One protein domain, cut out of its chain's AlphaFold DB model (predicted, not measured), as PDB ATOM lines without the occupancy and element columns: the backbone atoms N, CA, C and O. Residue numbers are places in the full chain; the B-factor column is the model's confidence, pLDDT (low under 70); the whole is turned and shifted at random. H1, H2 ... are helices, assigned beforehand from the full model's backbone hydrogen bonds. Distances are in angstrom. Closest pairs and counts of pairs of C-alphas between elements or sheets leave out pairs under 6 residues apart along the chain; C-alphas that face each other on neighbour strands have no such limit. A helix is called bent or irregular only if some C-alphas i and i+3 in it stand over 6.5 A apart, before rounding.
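This is residues 131 to 248 of the 302 residues of an uncharacterized protein of Streptomyces sp. RP5T (UniProt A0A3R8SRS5). Three helices, H1, H2 and H4, run lengthwise and loosely side by side, their centres making a triangle; H5 crosses H4 and H2 on the side away from H1. At one end H3 and the start of H4 make a V, whose tip, residues 183 to 189, sticks out. The printed part has 118 residues, with five named helices, H1 to H5 in chain order, and no named strand: all helix. It is compact, with a radius of gyration of the C-alphas of 15.2 A and spans of 44 by 34 by 26 A.

H1, residues 131 to 150, begins with C-alpha 131 at (136.860, 12.858, 9.431) and measures 29.9 A. It is irregular, but only just: C-alphas 146 and 149 are 7.0 A apart. H2 is residues 153 to 169, 23.9 A, and H3 residues 172 to 183, 16.1 A. H4, residues 188 to 215, is the longest at 40.8 A. H5, residues 226 to 247, 31.4 A, ends with C-alpha 247 at (108.152, 23.939, 8.485).

The hub is H4. H1 touches it at a shallow tilt of 16 degrees, the same way; the closest C-alphas, of His 141 and Leu 208, are 6.9 A apart. H1 and H2 form a helical hairpin at 27 degrees, closest at C-alphas 148 and 156, 6.2 A. Residues 226 to 234 of H5 touch H4 at a steep tilt of 65 degrees, C-alphas 206 and 226 being closest at 4.8 A. Residues 237 to 241 of H5 touch H2, closest at C-alphas 241 and 165, 7.0 A. Residues 180 to 181 of H3 touch H4, closest at C-alphas 181 and 190, 6.6 A. H3 is apart from H1 and H5. Every O i to N i+4 pair is within hydrogen-bond range in H2, H3, H4 and H5; in H1, 14 of 16 are.

The farthest C-alphas, of Arg 150 and Arg 186, are 45.9 A apart. The printed part has no cut and no long link. Residues 247 to 248 have pLDDT under 70.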
ATOM      1  N   SER A 131     136.935  14.158   8.753       91.06
ATOM      2  CA  SER A 131     136.860  12.858   9.431       91.06
ATOM      3  C   SER A 131     135.514  12.586  10.122       91.06
ATOM      4  O   SER A 131     135.034  11.453  10.096       91.06
ATOM      5  N   VAL A 132     134.877  13.606  10.711       91.50
ATOM      6  CA  VAL A 132     133.577  13.479  11.395       91.50
ATOM      7  C   VAL A 132     132.480  13.198  10.378       91.50
ATOM      8  O   VAL A 132     131.677  12.281  10.544       91.50
ATOM      9  N   VAL A 133     132.489  13.949   9.276       89.19
ATOM     10  CA  VAL A 133     131.528  13.773   8.185       89.19
ATOM     11  C   VAL A 133     131.742  12.421   7.505       89.19
ATOM     12  O   VAL A 133     130.772  11.708   7.268       89.19
ATOM     13  N   GLN A 134     132.995  12.016   7.279       90.69
ATOM     14  CA  GLN A 134     133.335  10.700   6.729       90.69
ATOM     15  C   GLN A 134     132.793   9.559   7.584       90.69
ATOM     16  O   GLN A 134     132.223   8.616   7.046       90.69
ATOM     17  N   ARG A 135     132.946   9.640   8.911       90.38
ATOM     18  CA  ARG A 135     132.436   8.612   9.821       90.38
ATOM     19  C   ARG A 135     130.910   8.518   9.772       90.38
ATOM     20  O   ARG A 135     130.382   7.411   9.720       90.38
ATOM     21  N   ARG A 136     130.208   9.659   9.753       89.19
ATOM     22  CA  ARG A 136     128.741   9.692   9.619       89.19
ATOM     23  C   ARG A 136     128.292   9.061   8.302       89.19
ATOM     24  O   ARG A 136     127.429   8.190   8.306       89.19
ATOM     25  N   LEU A 137     128.895   9.482   7.190       89.38
ATOM     26  CA  LEU A 137     128.565   8.967   5.863       89.38
ATOM     27  C   LEU A 137     128.874   7.475   5.744       89.38
ATOM     28  O   LEU A 137     128.049   6.738   5.221       89.38
ATOM     29  N   ALA A 138     129.998   7.004   6.291       89.62
ATOM     30  CA  ALA A 138     130.323   5.581   6.324       89.62
ATOM     31  C   ALA A 138     129.244   4.760   7.051       89.62
ATOM     32  O   ALA A 138     128.815   3.738   6.523       89.62
ATOM     33  N   ALA A 139     128.749   5.239   8.198       88.06
ATOM     34  CA  ALA A 139     127.672   4.574   8.931       88.06
ATOM     35  C   ALA A 139     126.360   4.524   8.125       88.06
ATOM     36  O   ALA A 139     125.703   3.487   8.074       88.06
ATOM     37  N   VAL A 140     125.991   5.617   7.446       88.25
ATOM     38  CA  VAL A 140     124.812   5.633   6.562       88.25
ATOM     39  C   VAL A 140     125.007   4.679   5.382       88.25
ATOM     40  O   VAL A 140     124.120   3.888   5.070       88.25
ATOM     41  N   HIS A 141     126.174   4.700   4.740       90.88
ATOM     42  CA  HIS A 141     126.481   3.846   3.595       90.88
ATOM     43  C   HIS A 141     126.414   2.359   3.954       90.88
ATOM     44  O   HIS A 141     125.850   1.578   3.192       90.88
ATOM     45  N   GLU A 142     126.943   1.969   5.114       90.12
ATOM     46  CA  GLU A 142     126.892   0.592   5.612       90.12
ATOM     47  C   GLU A 142     125.450   0.087   5.760       90.12
ATOM     48  O   GLU A 142     125.118  -1.012   5.302       90.12
ATOM     49  N   VAL A 143     124.567   0.920   6.321       88.00
ATOM     50  CA  VAL A 143     123.133   0.619   6.428       88.00
ATOM     51  C   VAL A 143     122.521   0.417   5.038       88.00
ATOM     52  O   VAL A 143     121.851  -0.591   4.803       88.00
ATOM     53  N   LEU A 144     122.791   1.322   4.093       88.44
ATOM     54  CA  LEU A 144     122.222   1.254   2.740       88.44
ATOM     55  C   LEU A 144     122.697   0.029   1.956       88.44
ATOM     56  O   LEU A 144     121.883  -0.648   1.327       88.44
ATOM     57  N   VAL A 145     123.990  -0.293   2.024       89.56
ATOM     58  CA  VAL A 145     124.558  -1.482   1.370       89.56
ATOM     59  C   VAL A 145     123.958  -2.760   1.954       89.56
ATOM     60  O   VAL A 145     123.638  -3.683   1.209       89.56
ATOM     61  N   THR A 146     123.734  -2.807   3.267       89.62
ATOM     62  CA  THR A 146     123.135  -3.974   3.933       89.62
ATOM     63  C   THR A 146     121.657  -4.161   3.565       89.62
ATOM     64  O   THR A 146     121.176  -5.293   3.461       89.62
ATOM     65  N   MET A 147     120.918  -3.067   3.354       88.38
ATOM     66  CA  MET A 147     119.505  -3.099   2.958       88.38
ATOM     67  C   MET A 147     119.302  -3.445   1.479       88.38
ATOM     68  O   MET A 147     118.306  -4.092   1.147       88.38
ATOM     69  N   ALA A 148     120.230  -3.048   0.600       89.94
ATOM     70  CA  ALA A 148     120.061  -3.134  -0.851       89.94
ATOM     71  C   ALA A 148     119.643  -4.532  -1.365       89.94
ATOM     72  O   ALA A 148     118.653  -4.614  -2.091       89.94
ATOM     73  N   PRO A 149     120.254  -5.658  -0.944       89.88
ATOM     74  CA  PRO A 149     119.864  -6.980  -1.447       89.88
ATOM     75  C   PRO A 149     118.440  -7.419  -1.067       89.88
ATOM     76  O   PRO A 149     117.919  -8.376  -1.629       89.88
ATOM     77  N   ARG A 150     117.817  -6.763  -0.079       92.19
ATOM     78  CA  ARG A 150     116.528  -7.164   0.513       92.19
ATOM     79  C   ARG A 150     115.353  -6.326   0.014       92.19
ATOM     80  O   ARG A 150     114.229  -6.520   0.470       92.19
ATOM     81  N   MET A 151     115.604  -5.366  -0.873       94.50
ATOM     82  CA  MET A 151     114.638  -4.348  -1.269       94.50
ATOM     83  C   MET A 151     114.683  -4.095  -2.771       94.50
ATOM     84  O   MET A 151     115.721  -4.223  -3.419       94.50
ATOM     85  N   THR A 152     113.558  -3.655  -3.332       94.62
ATOM     86  CA  THR A 152     113.562  -3.026  -4.656       94.62
ATOM     87  C   THR A 152     114.309  -1.694  -4.603       94.62
ATOM     88  O   THR A 152     114.325  -1.019  -3.572       94.62
ATOM     89  N   LEU A 153     114.843  -1.257  -5.742       91.50
ATOM     90  CA  LEU A 153     115.514   0.037  -5.855       91.50
ATOM     91  C   LEU A 153     114.647   1.204  -5.349       91.50
ATOM     92  O   LEU A 153     115.125   2.083  -4.639       91.50
ATOM     93  N   ALA A 154     113.352   1.202  -5.678       92.06
ATOM     94  CA  ALA A 154     112.430   2.249  -5.246       92.06
ATOM     95  C   ALA A 154     112.234   2.273  -3.719       92.06
ATOM     96  O   ALA A 154     112.095   3.347  -3.135       92.06
ATOM     97  N   GLN A 155     112.216   1.106  -3.067       94.00
ATOM     98  CA  GLN A 155     112.181   1.020  -1.605       94.00
ATOM     99  C   GLN A 155     113.488   1.533  -1.006       94.00
ATOM    100  O   GLN A 155     113.439   2.392  -0.132       94.00
ATOM    101  N   LEU A 156     114.633   1.097  -1.538       92.12
ATOM    102  CA  LEU A 156     115.944   1.526  -1.057       92.12
ATOM    103  C   LEU A 156     116.131   3.047  -1.151       92.12
ATOM    104  O   LEU A 156     116.611   3.662  -0.207       92.12
ATOM    105  N   ILE A 157     115.714   3.673  -2.257       90.69
ATOM    106  CA  ILE A 157     115.793   5.133  -2.419       90.69
ATOM    107  C   ILE A 157     114.945   5.849  -1.361       90.69
ATOM    108  O   ILE A 157     115.401   6.837  -0.782       90.69
ATOM    109  N   ARG A 158     113.722   5.369  -1.092       90.06
ATOM    110  CA  ARG A 158     112.839   5.973  -0.081       90.06
ATOM    111  C   ARG A 158     113.422   5.844   1.322       90.06
ATOM    112  O   ARG A 158     113.594   6.861   1.990       90.06
ATOM    113  N   GLU A 159     113.771   4.625   1.725       89.12
ATOM    114  CA  GLU A 159     114.347   4.347   3.044       89.12
ATOM    115  C   GLU A 159     115.682   5.070   3.234       89.12
ATOM    116  O   GLU A 159     115.935   5.655   4.287       89.12
ATOM    117  N   GLY A 160     116.519   5.117   2.197       88.25
ATOM    118  CA  GLY A 160     117.808   5.788   2.271       88.25
ATOM    119  C   GLY A 160     117.712   7.303   2.335       88.25
ATOM    120  O   GLY A 160     118.419   7.923   3.125       88.25
ATOM    121  N   THR A 161     116.779   7.902   1.592       88.00
ATOM    122  CA  THR A 161     116.504   9.343   1.704       88.00
ATOM    123  C   THR A 161     116.000   9.689   3.103       88.00
ATOM    124  O   THR A 161     116.441  10.675   3.691       88.00
ATOM    125  N   GLN A 162     115.099   8.873   3.658       87.25
ATOM    126  CA  GLN A 162     114.598   9.069   5.014       87.25
ATOM    127  C   GLN A 162     115.709   8.906   6.057       87.25
ATOM    128  O   GLN A 162     115.821   9.746   6.948       87.25
ATOM    129  N   THR A 163     116.556   7.885   5.914       87.19
ATOM    130  CA  THR A 163     117.695   7.624   6.806       87.19
ATOM    131  C   THR A 163     118.690   8.784   6.793       87.19
ATOM    132  O   THR A 163     119.055   9.277   7.859       87.19
ATOM    133  N   GLU A 164     119.085   9.284   5.615       87.69
ATOM    134  CA  GLU A 164     120.002  10.430   5.516       87.69
ATOM    135  C   GLU A 164     119.373  11.707   6.080       87.69
ATOM    136  O   GLU A 164     120.030  12.453   6.809       87.69
ATOM    137  N   LEU A 165     118.091  11.961   5.793       86.94
ATOM    138  CA  LEU A 165     117.396  13.145   6.296       86.94
ATOM    139  C   LEU A 165     117.303  13.124   7.827       86.94
ATOM    140  O   LEU A 165     117.627  14.119   8.475       86.94
ATOM    141  N   GLN A 166     116.895  11.994   8.408       85.44
ATOM    142  CA  GLN A 166     116.804  11.823   9.857       85.44
ATOM    143  C   GLN A 166     118.181  11.907  10.519       85.44
ATOM    144  O   GLN A 166     118.329  12.640  11.494       85.44
ATOM    145  N   SER A 167     119.194  11.234   9.964       84.88
ATOM    146  CA  SER A 167     120.574  11.299  10.462       84.88
ATOM    147  C   SER A 167     121.103  12.734  10.451       84.88
ATOM    148  O   SER A 167     121.652  13.205  11.442       84.88
ATOM    149  N   THR A 168     120.865  13.470   9.364       86.31
ATOM    150  CA  THR A 168     121.325  14.854   9.211       86.31
ATOM    151  C   THR A 168     120.607  15.822  10.150       86.31
ATOM    152  O   THR A 168     121.231  16.740  10.683       86.31
ATOM    153  N   LEU A 169     119.299  15.653  10.356       84.56
ATOM    154  CA  LEU A 169     118.523  16.491  11.278       84.56
ATOM    155  C   LEU A 169     118.853  16.197  12.744       84.56
ATOM    156  O   LEU A 169     118.881  17.124  13.551       84.56
ATOM    157  N   ALA A 170     119.135  14.938  13.076       83.69
ATOM    158  CA  ALA A 170     119.512  14.514  14.419       83.69
ATOM    159  C   ALA A 170     120.986  14.796  14.761       83.69
ATOM    160  O   ALA A 170     121.402  14.507  15.882       83.69
ATOM    161  N   GLU A 171     121.792  15.307  13.822       87.94
ATOM    162  CA  GLU A 171     123.222  15.557  14.017       87.94
ATOM    163  C   GLU A 171     123.511  17.023  14.398       87.94
ATOM    164  O   GLU A 171     123.528  17.897  13.520       87.94
ATOM    165  N   PRO A 172     123.775  17.333  15.687       88.38
ATOM    166  CA  PRO A 172     124.033  18.696  16.139       88.38
ATOM    167  C   PRO A 172     125.262  19.315  15.472       88.38
ATOM    168  O   PRO A 172     125.274  20.524  15.235       88.38
ATOM    169  N   ILE A 173     126.262  18.511  15.094       91.31
ATOM    170  CA  ILE A 173     127.456  19.017  14.410       91.31
ATOM    171  C   ILE A 173     127.110  19.566  13.021       91.31
ATOM    172  O   ILE A 173     127.616  20.621  12.638       91.31
ATOM    173  N   VAL A 174     126.178  18.940  12.296       89.56
ATOM    174  CA  VAL A 174     125.679  19.488  11.022       89.56
ATOM    175  C   VAL A 174     124.906  20.783  11.248       89.56
ATOM    176  O   VAL A 174     125.015  21.723  10.453       89.56
ATOM    177  N   GLY A 175     124.126  20.849  12.330       87.69
ATOM    178  CA  GLY A 175     123.448  22.072  12.753       87.69
ATOM    179  C   GLY A 175     124.436  23.220  12.966       87.69
ATOM    180  O   GLY A 175     124.283  24.279  12.356       87.69
ATOM    181  N   LEU A 176     125.493  22.982  13.748       91.38
ATOM    182  CA  LEU A 176     126.572  23.941  13.995       91.38
ATOM    183  C   LEU A 176     127.289  24.365  12.709       91.38
ATOM    184  O   LEU A 176     127.466  25.560  12.487       91.38
ATOM    185  N   GLN A 177     127.660  23.420  11.842       92.38
ATOM    186  CA  GLN A 177     128.289  23.722  10.549       92.38
ATOM    187  C   GLN A 177     127.391  24.617   9.684       92.38
ATOM    188  O   GLN A 177     127.854  25.631   9.162       92.38
ATOM    189  N   THR A 178     126.094  24.290   9.595       89.00
ATOM    190  CA  THR A 178     125.107  25.100   8.861       89.00
ATOM    191  C   THR A 178     125.006  26.507   9.457       89.00
ATOM    192  O   THR A 178     124.988  27.496   8.727       89.00
ATOM    193  N   PHE A 179     124.946  26.611  10.787       88.62
ATOM    194  CA  PHE A 179     124.843  27.893  11.479       88.62
ATOM    195  C   PHE A 179     126.079  28.761  11.271       88.62
ATOM    196  O   PHE A 179     125.936  29.927  10.916       88.62
ATOM    197  N   ILE A 180     127.282  28.201  11.412       91.50
ATOM    198  CA  ILE A 180     128.527  28.933  11.169       91.50
ATOM    199  C   ILE A 180     128.622  29.385   9.710       91.50
ATOM    200  O   ILE A 180     128.951  30.543   9.457       91.50
ATOM    201  N   GLN A 181     128.274  28.525   8.751       90.88
ATOM    202  CA  GLN A 181     128.242  28.892   7.334       90.88
ATOM    203  C   GLN A 181     127.268  30.050   7.062       90.88
ATOM    204  O   GLN A 181     127.590  30.959   6.297       90.88
ATOM    205  N   ALA A 182     126.094  30.041   7.698       87.81
ATOM    206  CA  ALA A 182     125.098  31.096   7.550       87.81
ATOM    207  C   ALA A 182     125.490  32.400   8.265       87.81
ATOM    208  O   ALA A 182     125.191  33.486   7.769       87.81
ATOM    209  N   ALA A 183     126.153  32.305   9.419       87.25
ATOM    210  CA  ALA A 183     126.571  33.453  10.216       87.25
ATOM    211  C   ALA A 183     127.828  34.138   9.656       87.25
ATOM    212  O   ALA A 183     127.957  35.357   9.770       87.25
ATOM    213  N   LEU A 184     128.727  33.375   9.023       89.75
ATOM    214  CA  LEU A 184     130.024  33.835   8.509       89.75
ATOM    215  C   LEU A 184     130.174  33.588   6.989       89.75
ATOM    216  O   LEU A 184     131.190  33.048   6.541       89.75
ATOM    217  N   PRO A 185     129.208  34.000   6.143       86.94
ATOM    218  CA  PRO A 185     129.155  33.582   4.737       86.94
ATOM    219  C   PRO A 185     130.286  34.166   3.878       86.94
ATOM    220  O   PRO A 185     130.572  33.666   2.790       86.94
ATOM    221  N   ARG A 186     130.923  35.247   4.344       89.75
ATOM    222  CA  ARG A 186     132.004  35.952   3.637       89.75
ATOM    223  C   ARG A 186     133.394  35.599   4.158       89.75
ATOM    224  O   ARG A 186     134.367  36.157   3.663       89.75
ATOM    225  N   GLN A 187     133.506  34.699   5.138       90.44
ATOM    226  CA  GLN A 187     134.794  34.337   5.712       90.44
ATOM    227  C   GLN A 187     135.498  33.302   4.812       90.44
ATOM    228  O   GLN A 187     135.014  32.170   4.697       90.44
ATOM    229  N   PRO A 188     136.652  33.624   4.186       93.56
ATOM    230  CA  PRO A 188     137.261  32.747   3.180       93.56
ATOM    231  C   PRO A 188     137.639  31.362   3.717       93.56
ATOM    232  O   PRO A 188     137.579  30.368   2.998       93.56
ATOM    233  N   GLN A 189     138.015  31.270   4.997       92.50
ATOM    234  CA  GLN A 189     138.347  29.984   5.611       92.50
ATOM    235  C   GLN A 189     137.137  29.054   5.718       92.50
ATOM    236  O   GLN A 189     137.250  27.892   5.344       92.50
ATOM    237  N   ILE A 190     135.973  29.580   6.106       93.50
ATOM    238  CA  ILE A 190     134.729  28.808   6.185       93.50
ATOM    239  C   ILE A 190     134.311  28.331   4.795       93.50
ATOM    240  O   ILE A 190     133.972  27.165   4.630       93.50
ATOM    241  N   GLN A 191     134.424  29.182   3.771       94.12
ATOM    242  CA  GLN A 191     134.139  28.786   2.387       94.12
ATOM    243  C   GLN A 191     135.033  27.627   1.921       94.12
ATOM    244  O   GLN A 191     134.537  26.672   1.324       94.12
ATOM    245  N   ARG A 192     136.337  27.669   2.234       94.88
ATOM    246  CA  ARG A 192     137.267  26.568   1.923       94.88
ATOM    247  C   ARG A 192     136.901  25.281   2.655       94.88
ATOM    248  O   ARG A 192     136.906  24.215   2.046       94.88
ATOM    249  N   TYR A 193     136.572  25.378   3.939       94.12
ATOM    250  CA  TYR A 193     136.179  24.231   4.753       94.12
ATOM    251  C   TYR A 193     134.894  23.565   4.263       94.12
ATOM    252  O   TYR A 193     134.849  22.339   4.121       94.12
ATOM    253  N   VAL A 194     133.877  24.370   3.946       92.00
ATOM    254  CA  VAL A 194     132.635  23.896   3.335       92.00
ATOM    255  C   VAL A 194     132.968  23.209   2.018       92.00
ATOM    256  O   VAL A 194     132.750  22.009   1.910       92.00
ATOM    257  N   HIS A 195     133.621  23.891   1.073       92.62
ATOM    258  CA  HIS A 195     133.958  23.309  -0.229       92.62
ATOM    259  C   HIS A 195     134.700  21.964  -0.112       92.62
ATOM    260  O   HIS A 195     134.390  21.009  -0.834       92.62
ATOM    261  N   ALA A 196     135.689  21.859   0.781       92.00
ATOM    262  CA  ALA A 196     136.436  20.621   1.001       92.00
ATOM    263  C   ALA A 196     135.529  19.485   1.505       92.00
ATOM    264  O   ALA A 196     135.543  18.380   0.956       92.00
ATOM    265  N   THR A 197     134.693  19.779   2.503       90.19
ATOM    266  CA  THR A 197     133.713  18.836   3.059       90.19
ATOM    267  C   THR A 197     132.703  18.400   2.002       90.19
ATOM    268  O   THR A 197     132.354  17.221   1.908       90.19
ATOM    269  N   GLU A 198     132.259  19.331   1.162       90.00
ATOM    270  CA  GLU A 198     131.286  19.066   0.114       90.00
ATOM    271  C   GLU A 198     131.833  18.180  -0.994       90.00
ATOM    272  O   GLU A 198     131.187  17.204  -1.376       90.00
ATOM    273  N   THR A 199     133.042  18.487  -1.463       92.38
ATOM    274  CA  THR A 199     133.745  17.706  -2.486       92.38
ATOM    275  C   THR A 199     133.969  16.271  -2.008       92.38
ATOM    276  O   THR A 199     133.703  15.312  -2.738       92.38
ATOM    277  N   MET A 200     134.404  16.116  -0.756       92.38
ATOM    278  CA  MET A 200     134.586  14.813  -0.124       92.38
ATOM    279  C   MET A 200     133.258  14.045  -0.030       92.38
ATOM    280  O   MET A 200     133.190  12.898  -0.473       92.38
ATOM    281  N   SER A 201     132.192  14.692   0.447       91.62
ATOM    282  CA  SER A 201     130.869  14.066   0.590       91.62
ATOM    283  C   SER A 201     130.300  13.623  -0.759       91.62
ATOM    284  O   SER A 201     129.824  12.499  -0.890       91.62
ATOM    285  N   LEU A 202     130.397  14.471  -1.791       93.69
ATOM    286  CA  LEU A 202     129.957  14.138  -3.150       93.69
ATOM    287  C   LEU A 202     130.695  12.920  -3.705       93.69
ATOM    288  O   LEU A 202     130.075  12.058  -4.320       93.69
ATOM    289  N   THR A 203     132.002  12.830  -3.455       94.06
ATOM    290  CA  THR A 203     132.818  11.695  -3.901       94.06
ATOM    291  C   THR A 203     132.385  10.395  -3.224       94.06
ATOM    292  O   THR A 203     132.301   9.358  -3.878       94.06
ATOM    293  N   GLN A 204     132.091  10.430  -1.922       92.81
ATOM    294  CA  GLN A 204     131.619   9.246  -1.206       92.81
ATOM    295  C   GLN A 204     130.241   8.799  -1.699       92.81
ATOM    296  O   GLN A 204     130.058   7.618  -1.992       92.81
ATOM    297  N   TRP A 205     129.298   9.731  -1.847       94.25
ATOM    298  CA  TRP A 205     127.966   9.426  -2.366       94.25
ATOM    299  C   TRP A 205     128.013   8.880  -3.794       94.25
ATOM    300  O   TRP A 205     127.352   7.890  -4.083       94.25
ATOM    301  N   ALA A 206     128.841   9.459  -4.669       95.44
ATOM    302  CA  ALA A 206     129.030   8.969  -6.033       95.44
ATOM    303  C   ALA A 206     129.471   7.496  -6.060       95.44
ATOM    304  O   ALA A 206     128.893   6.700  -6.796       95.44
ATOM    305  N   ARG A 207     130.437   7.119  -5.209       94.38
ATOM    306  CA  ARG A 207     130.891   5.724  -5.076       94.38
ATOM    307  C   ARG A 207     129.785   4.800  -4.576       94.38
ATOM    308  O   ARG A 207     129.654   3.686  -5.070       94.38
ATOM    309  N   LEU A 208     128.982   5.247  -3.609       93.00
ATOM    310  CA  LEU A 208     127.850   4.452  -3.137       93.00
ATOM    311  C   LEU A 208     126.823   4.238  -4.256       93.00
ATOM    312  O   LEU A 208     126.370   3.114  -4.453       93.00
ATOM    313  N   TYR A 209     126.467   5.294  -4.993       94.19
ATOM    314  CA  TYR A 209     125.512   5.196  -6.097       94.19
ATOM    315  C   TYR A 209     125.999   4.254  -7.187       94.19
ATOM    316  O   TYR A 209     125.211   3.448  -7.671       94.19
ATOM    317  N   GLU A 210     127.288   4.298  -7.517       94.62
ATOM    318  CA  GLU A 210     127.901   3.355  -8.447       94.62
ATOM    319  C   GLU A 210     127.702   1.906  -8.003       94.62
ATOM    320  O   GLU A 210     127.176   1.101  -8.770       94.62
ATOM    321  N   VAL A 211     128.059   1.580  -6.759       92.12
ATOM    322  CA  VAL A 211     127.931   0.219  -6.217       92.12
ATOM    323  C   VAL A 211     126.471  -0.229  -6.188       92.12
ATOM    324  O   VAL A 211     126.134  -1.303  -6.686       92.12
ATOM    325  N   VAL A 212     125.594   0.600  -5.623       92.06
ATOM    326  CA  VAL A 212     124.187   0.253  -5.415       92.06
ATOM    327  C   VAL A 212     123.461   0.122  -6.748       92.06
ATOM    328  O   VAL A 212     122.850  -0.911  -7.008       92.06
ATOM    329  N   PHE A 213     123.522   1.133  -7.615       92.75
ATOM    330  CA  PHE A 213     122.752   1.131  -8.858       92.75
ATOM    331  C   PHE A 213     123.273   0.106  -9.866       92.75
ATOM    332  O   PHE A 213     122.453  -0.539 -10.521       92.75
ATOM    333  N   SER A 214     124.586  -0.143  -9.912       92.19
ATOM    334  CA  SER A 214     125.131  -1.250 -10.712       92.19
ATOM    335  C   SER A 214     124.616  -2.605 -10.221       92.19
ATOM    336  O   SER A 214     124.288  -3.463 -11.037       92.19
ATOM    337  N   GLY A 215     124.449  -2.787  -8.904       90.94
ATOM    338  CA  GLY A 215     123.829  -3.984  -8.321       90.94
ATOM    339  C   GLY A 215     122.370  -4.211  -8.741       90.94
ATOM    340  O   GLY A 215     121.912  -5.350  -8.774       90.94
ATOM    341  N   TYR A 216     121.657  -3.150  -9.132       93.75
ATOM    342  CA  TYR A 216     120.314  -3.219  -9.727       93.75
ATOM    343  C   TYR A 216     120.324  -3.264 -11.267       93.75
ATOM    344  O   TYR A 216     119.268  -3.148 -11.889       93.75
ATOM    345  N   GLY A 217     121.494  -3.414 -11.898       93.75
ATOM    346  CA  GLY A 217     121.635  -3.464 -13.356       93.75
ATOM    347  C   GLY A 217     121.495  -2.108 -14.053       93.75
ATOM    348  O   GLY A 217     121.235  -2.062 -15.256       93.75
ATOM    349  N   LEU A 218     121.639  -0.996 -13.325       93.19
ATOM    350  CA  LEU A 218     121.592   0.345 -13.899       93.19
ATOM    351  C   LEU A 218     122.987   0.832 -14.290       93.19
ATOM    352  O   LEU A 218     123.937   0.730 -13.519       93.19
ATOM    353  N   GLY A 219     123.073   1.435 -15.473       92.69
ATOM    354  CA  GLY A 219     124.261   2.125 -15.965       92.69
ATOM    355  C   GLY A 219     123.984   3.599 -16.249       92.69
ATOM    356  O   GLY A 219     122.838   4.019 -16.429       92.69
ATOM    357  N   LEU A 220     125.052   4.390 -16.309       93.94
ATOM    358  CA  LEU A 220     124.969   5.790 -16.712       93.94
ATOM    359  C   LEU A 220     124.876   5.931 -18.232       93.94
ATOM    360  O   LEU A 220     125.404   5.121 -18.994       93.94
ATOM    361  N   ARG A 221     124.226   7.009 -18.675       93.88
ATOM    362  CA  ARG A 221     124.275   7.430 -20.080       93.88
ATOM    363  C   ARG A 221     125.674   7.969 -20.418       93.88
ATOM    364  O   ARG A 221     126.318   8.539 -19.536       93.88
ATOM    365  N   PRO A 222     126.123   7.870 -21.683       94.06
ATOM    366  CA  PRO A 222     127.384   8.472 -22.111       94.06
ATOM    367  C   PRO A 222     127.470   9.960 -21.743       94.06
ATOM    368  O   PRO A 222     126.514  10.706 -21.947       94.06
ATOM    369  N   GLY A 223     128.613  10.382 -21.197       93.69
ATOM    370  CA  GLY A 223     128.866  11.769 -20.790       93.69
ATOM    371  C   GLY A 223     128.327  12.169 -19.411       93.69
ATOM    372  O   GLY A 223     128.568  13.295 -18.992       93.69
ATOM    373  N   VAL A 224     127.639  11.274 -18.693       95.38
ATOM    374  CA  VAL A 224     127.195  11.496 -17.305       95.38
ATOM    375  C   VAL A 224     128.113  10.745 -16.349       95.38
ATOM    376  O   VAL A 224     128.443   9.586 -16.593       95.38
ATOM    377  N   THR A 225     128.493  11.379 -15.239       95.94
ATOM    378  CA  THR A 225     129.281  10.751 -14.169       95.94
ATOM    379  C   THR A 225     128.452  10.525 -12.904       95.94
ATOM    380  O   THR A 225     127.465  11.217 -12.648       95.94
ATOM    381  N   TRP A 226     128.873   9.586 -12.051       95.56
ATOM    382  CA  TRP A 226     128.229   9.363 -10.748       95.56
ATOM    383  C   TRP A 226     128.311  10.588  -9.831       95.56
ATOM    384  O   TRP A 226     127.417  10.820  -9.016       95.56
ATOM    385  N   THR A 227     129.341  11.416 -10.002       95.56
ATOM    386  CA  THR A 227     129.473  12.701  -9.307       95.56
ATOM    387  C   THR A 227     128.383  13.687  -9.726       95.56
ATOM    388  O   THR A 227     127.881  14.420  -8.875       95.56
ATOM    389  N   ASP A 228     127.965  13.692 -10.995       94.56
ATOM    390  CA  ASP A 228     126.863  14.545 -11.468       94.56
ATOM    391  C   ASP A 228     125.535  14.126 -10.832       94.56
ATOM    392  O   ASP A 228     124.782  14.969 -10.337       94.56
ATOM    393  N   ILE A 229     125.289  12.812 -10.757       94.06
ATOM    394  CA  ILE A 229     124.130  12.253 -10.052       94.06
ATOM    395  C   ILE A 229     124.162  12.646  -8.572       94.06
ATOM    396  O   ILE A 229     123.155  13.108  -8.031       94.06
ATOM    397  N   ALA A 230     125.327  12.547  -7.926       94.19
ATOM    398  CA  ALA A 230     125.473  12.934  -6.530       94.19
ATOM    399  C   ALA A 230     125.194  14.419  -6.283       94.19
ATOM    400  O   ALA A 230     124.535  14.751  -5.298       94.19
ATOM    401  N   ARG A 231     125.614  15.314  -7.187       93.75
ATOM    402  CA  ARG A 231     125.279  16.747  -7.101       93.75
ATOM    403  C   ARG A 231     123.780  16.992  -7.223       93.75
ATOM    404  O   ARG A 231     123.226  17.774  -6.447       93.75
ATOM    405  N   LEU A 232     123.121  16.321  -8.165       92.06
ATOM    406  CA  LEU A 232     121.684  16.465  -8.385       92.06
ATOM    407  C   LEU A 232     120.891  16.008  -7.152       92.06
ATOM    408  O   LEU A 232     120.039  16.746  -6.655       92.06
ATOM    409  N   PHE A 233     121.216  14.836  -6.604       90.94
ATOM    410  CA  PHE A 233     120.561  14.308  -5.402       90.94
ATOM    411  C   PHE A 233     120.822  15.163  -4.173       90.94
ATOM    412  O   PHE A 233     119.888  15.484  -3.438       90.94
ATOM    413  N   ARG A 234     122.060  15.617  -3.993       89.12
ATOM    414  CA  ARG A 234     122.410  16.526  -2.909       89.12
ATOM    415  C   ARG A 234     121.592  17.818  -2.951       89.12
ATOM    416  O   ARG A 234     121.049  18.210  -1.925       89.12
ATOM    417  N   THR A 235     121.444  18.431  -4.125       88.38
ATOM    418  CA  THR A 235     120.646  19.660  -4.294       88.38
ATOM    419  C   THR A 235     119.193  19.447  -3.854       88.38
ATOM    420  O   THR A 235     118.603  20.293  -3.181       88.38
ATOM    421  N   MET A 236     118.608  18.288  -4.182       87.06
ATOM    422  CA  MET A 236     117.252  17.941  -3.742       87.06
ATOM    423  C   MET A 236     117.166  17.732  -2.224       87.06
ATOM    424  O   MET A 236     116.224  18.221  -1.597       87.06
ATOM    425  N   ILE A 237     118.145  17.044  -1.626       85.56
ATOM    426  CA  ILE A 237     118.205  16.810  -0.175       85.56
ATOM    427  C   ILE A 237     118.385  18.130   0.584       85.56
ATOM    428  O   ILE A 237     117.697  18.349   1.576       85.56
ATOM    429  N   GLU A 238     119.237  19.042   0.115       83.44
ATOM    430  CA  GLU A 238     119.412  20.371   0.717       83.44
ATOM    431  C   GLU A 238     118.111  21.185   0.689       83.44
ATOM    432  O   GLU A 238     117.724  21.773   1.702       83.44
ATOM    433  N   GLY A 239     117.379  21.154  -0.431       83.50
ATOM    434  CA  GLY A 239     116.051  21.762  -0.527       83.50
ATOM    435  C   GLY A 239     115.041  21.138   0.447       83.50
ATOM    436  O   GLY A 239     114.284  21.855   1.108       83.50
ATOM    437  N   ALA A 240     115.052  19.810   0.587       83.25
ATOM    438  CA  ALA A 240     114.203  19.094   1.539       83.25
ATOM    439  C   ALA A 240     114.566  19.411   3.002       83.25
ATOM    440  O   ALA A 240     113.670  19.645   3.812       83.25
ATOM    441  N   LEU A 241     115.857  19.490   3.331       81.69
ATOM    442  CA  LEU A 241     116.372  19.873   4.649       81.69
ATOM    443  C   LEU A 241     115.967  21.298   5.020       81.69
ATOM    444  O   LEU A 241     115.500  21.535   6.134       81.69
ATOM    445  N   LEU A 242     116.103  22.245   4.088       80.31
ATOM    446  CA  LEU A 242     115.659  23.623   4.292       80.31
ATOM    447  C   LEU A 242     114.151  23.673   4.559       80.31
ATOM    448  O   LEU A 242     113.698  24.362   5.476       80.31
ATOM    449  N   LYS A 243     113.362  22.903   3.801       80.25
ATOM    450  CA  LYS A 243     111.915  22.799   4.010       80.25
ATOM    451  C   LYS A 243     111.576  22.200   5.378       80.25
ATOM    452  O   LYS A 243     110.742  22.764   6.078       80.25
ATOM    453  N   ALA A 244     112.230  21.110   5.775       77.75
ATOM    454  CA  ALA A 244     112.009  20.457   7.065       77.75
ATOM    455  C   ALA A 244     112.321  21.404   8.236       77.75
ATOM    456  O   ALA A 244     111.486  21.599   9.115       77.75
ATOM    457  N   ARG A 245     113.473  22.085   8.189       72.56
ATOM    458  CA  ARG A 245     113.881  23.058   9.214       72.56
ATOM    459  C   ARG A 245     112.944  24.268   9.286       72.56
ATOM    460  O   ARG A 245     112.706  24.784  10.367       72.56
ATOM    461  N   THR A 246     112.383  24.723   8.165       70.38
ATOM    462  CA  THR A 246     111.468  25.883   8.140       70.38
ATOM    463  C   THR A 246     110.026  25.542   8.521       70.38
ATOM    464  O   THR A 246     109.366  26.358   9.162       70.38
ATOM    465  N   HIS A 247     109.524  24.355   8.163       59.00
ATOM    466  CA  HIS A 247     108.152  23.939   8.485       59.00
ATOM    467  C   HIS A 247     107.966  23.652   9.983       59.00
ATOM    468  O   HIS A 247     106.903  23.954  10.519       59.00
ATOM    469  N   ASP A 248     109.013  23.189  10.669       51.91
ATOM    470  CA  ASP A 248     109.020  22.993  12.126       51.91
ATOM    471  C   ASP A 248     109.071  24.305  12.935       51.91
ATOM    472  O   ASP A 248     108.847  24.295  14.147       51.91
TER     473      ASP A 248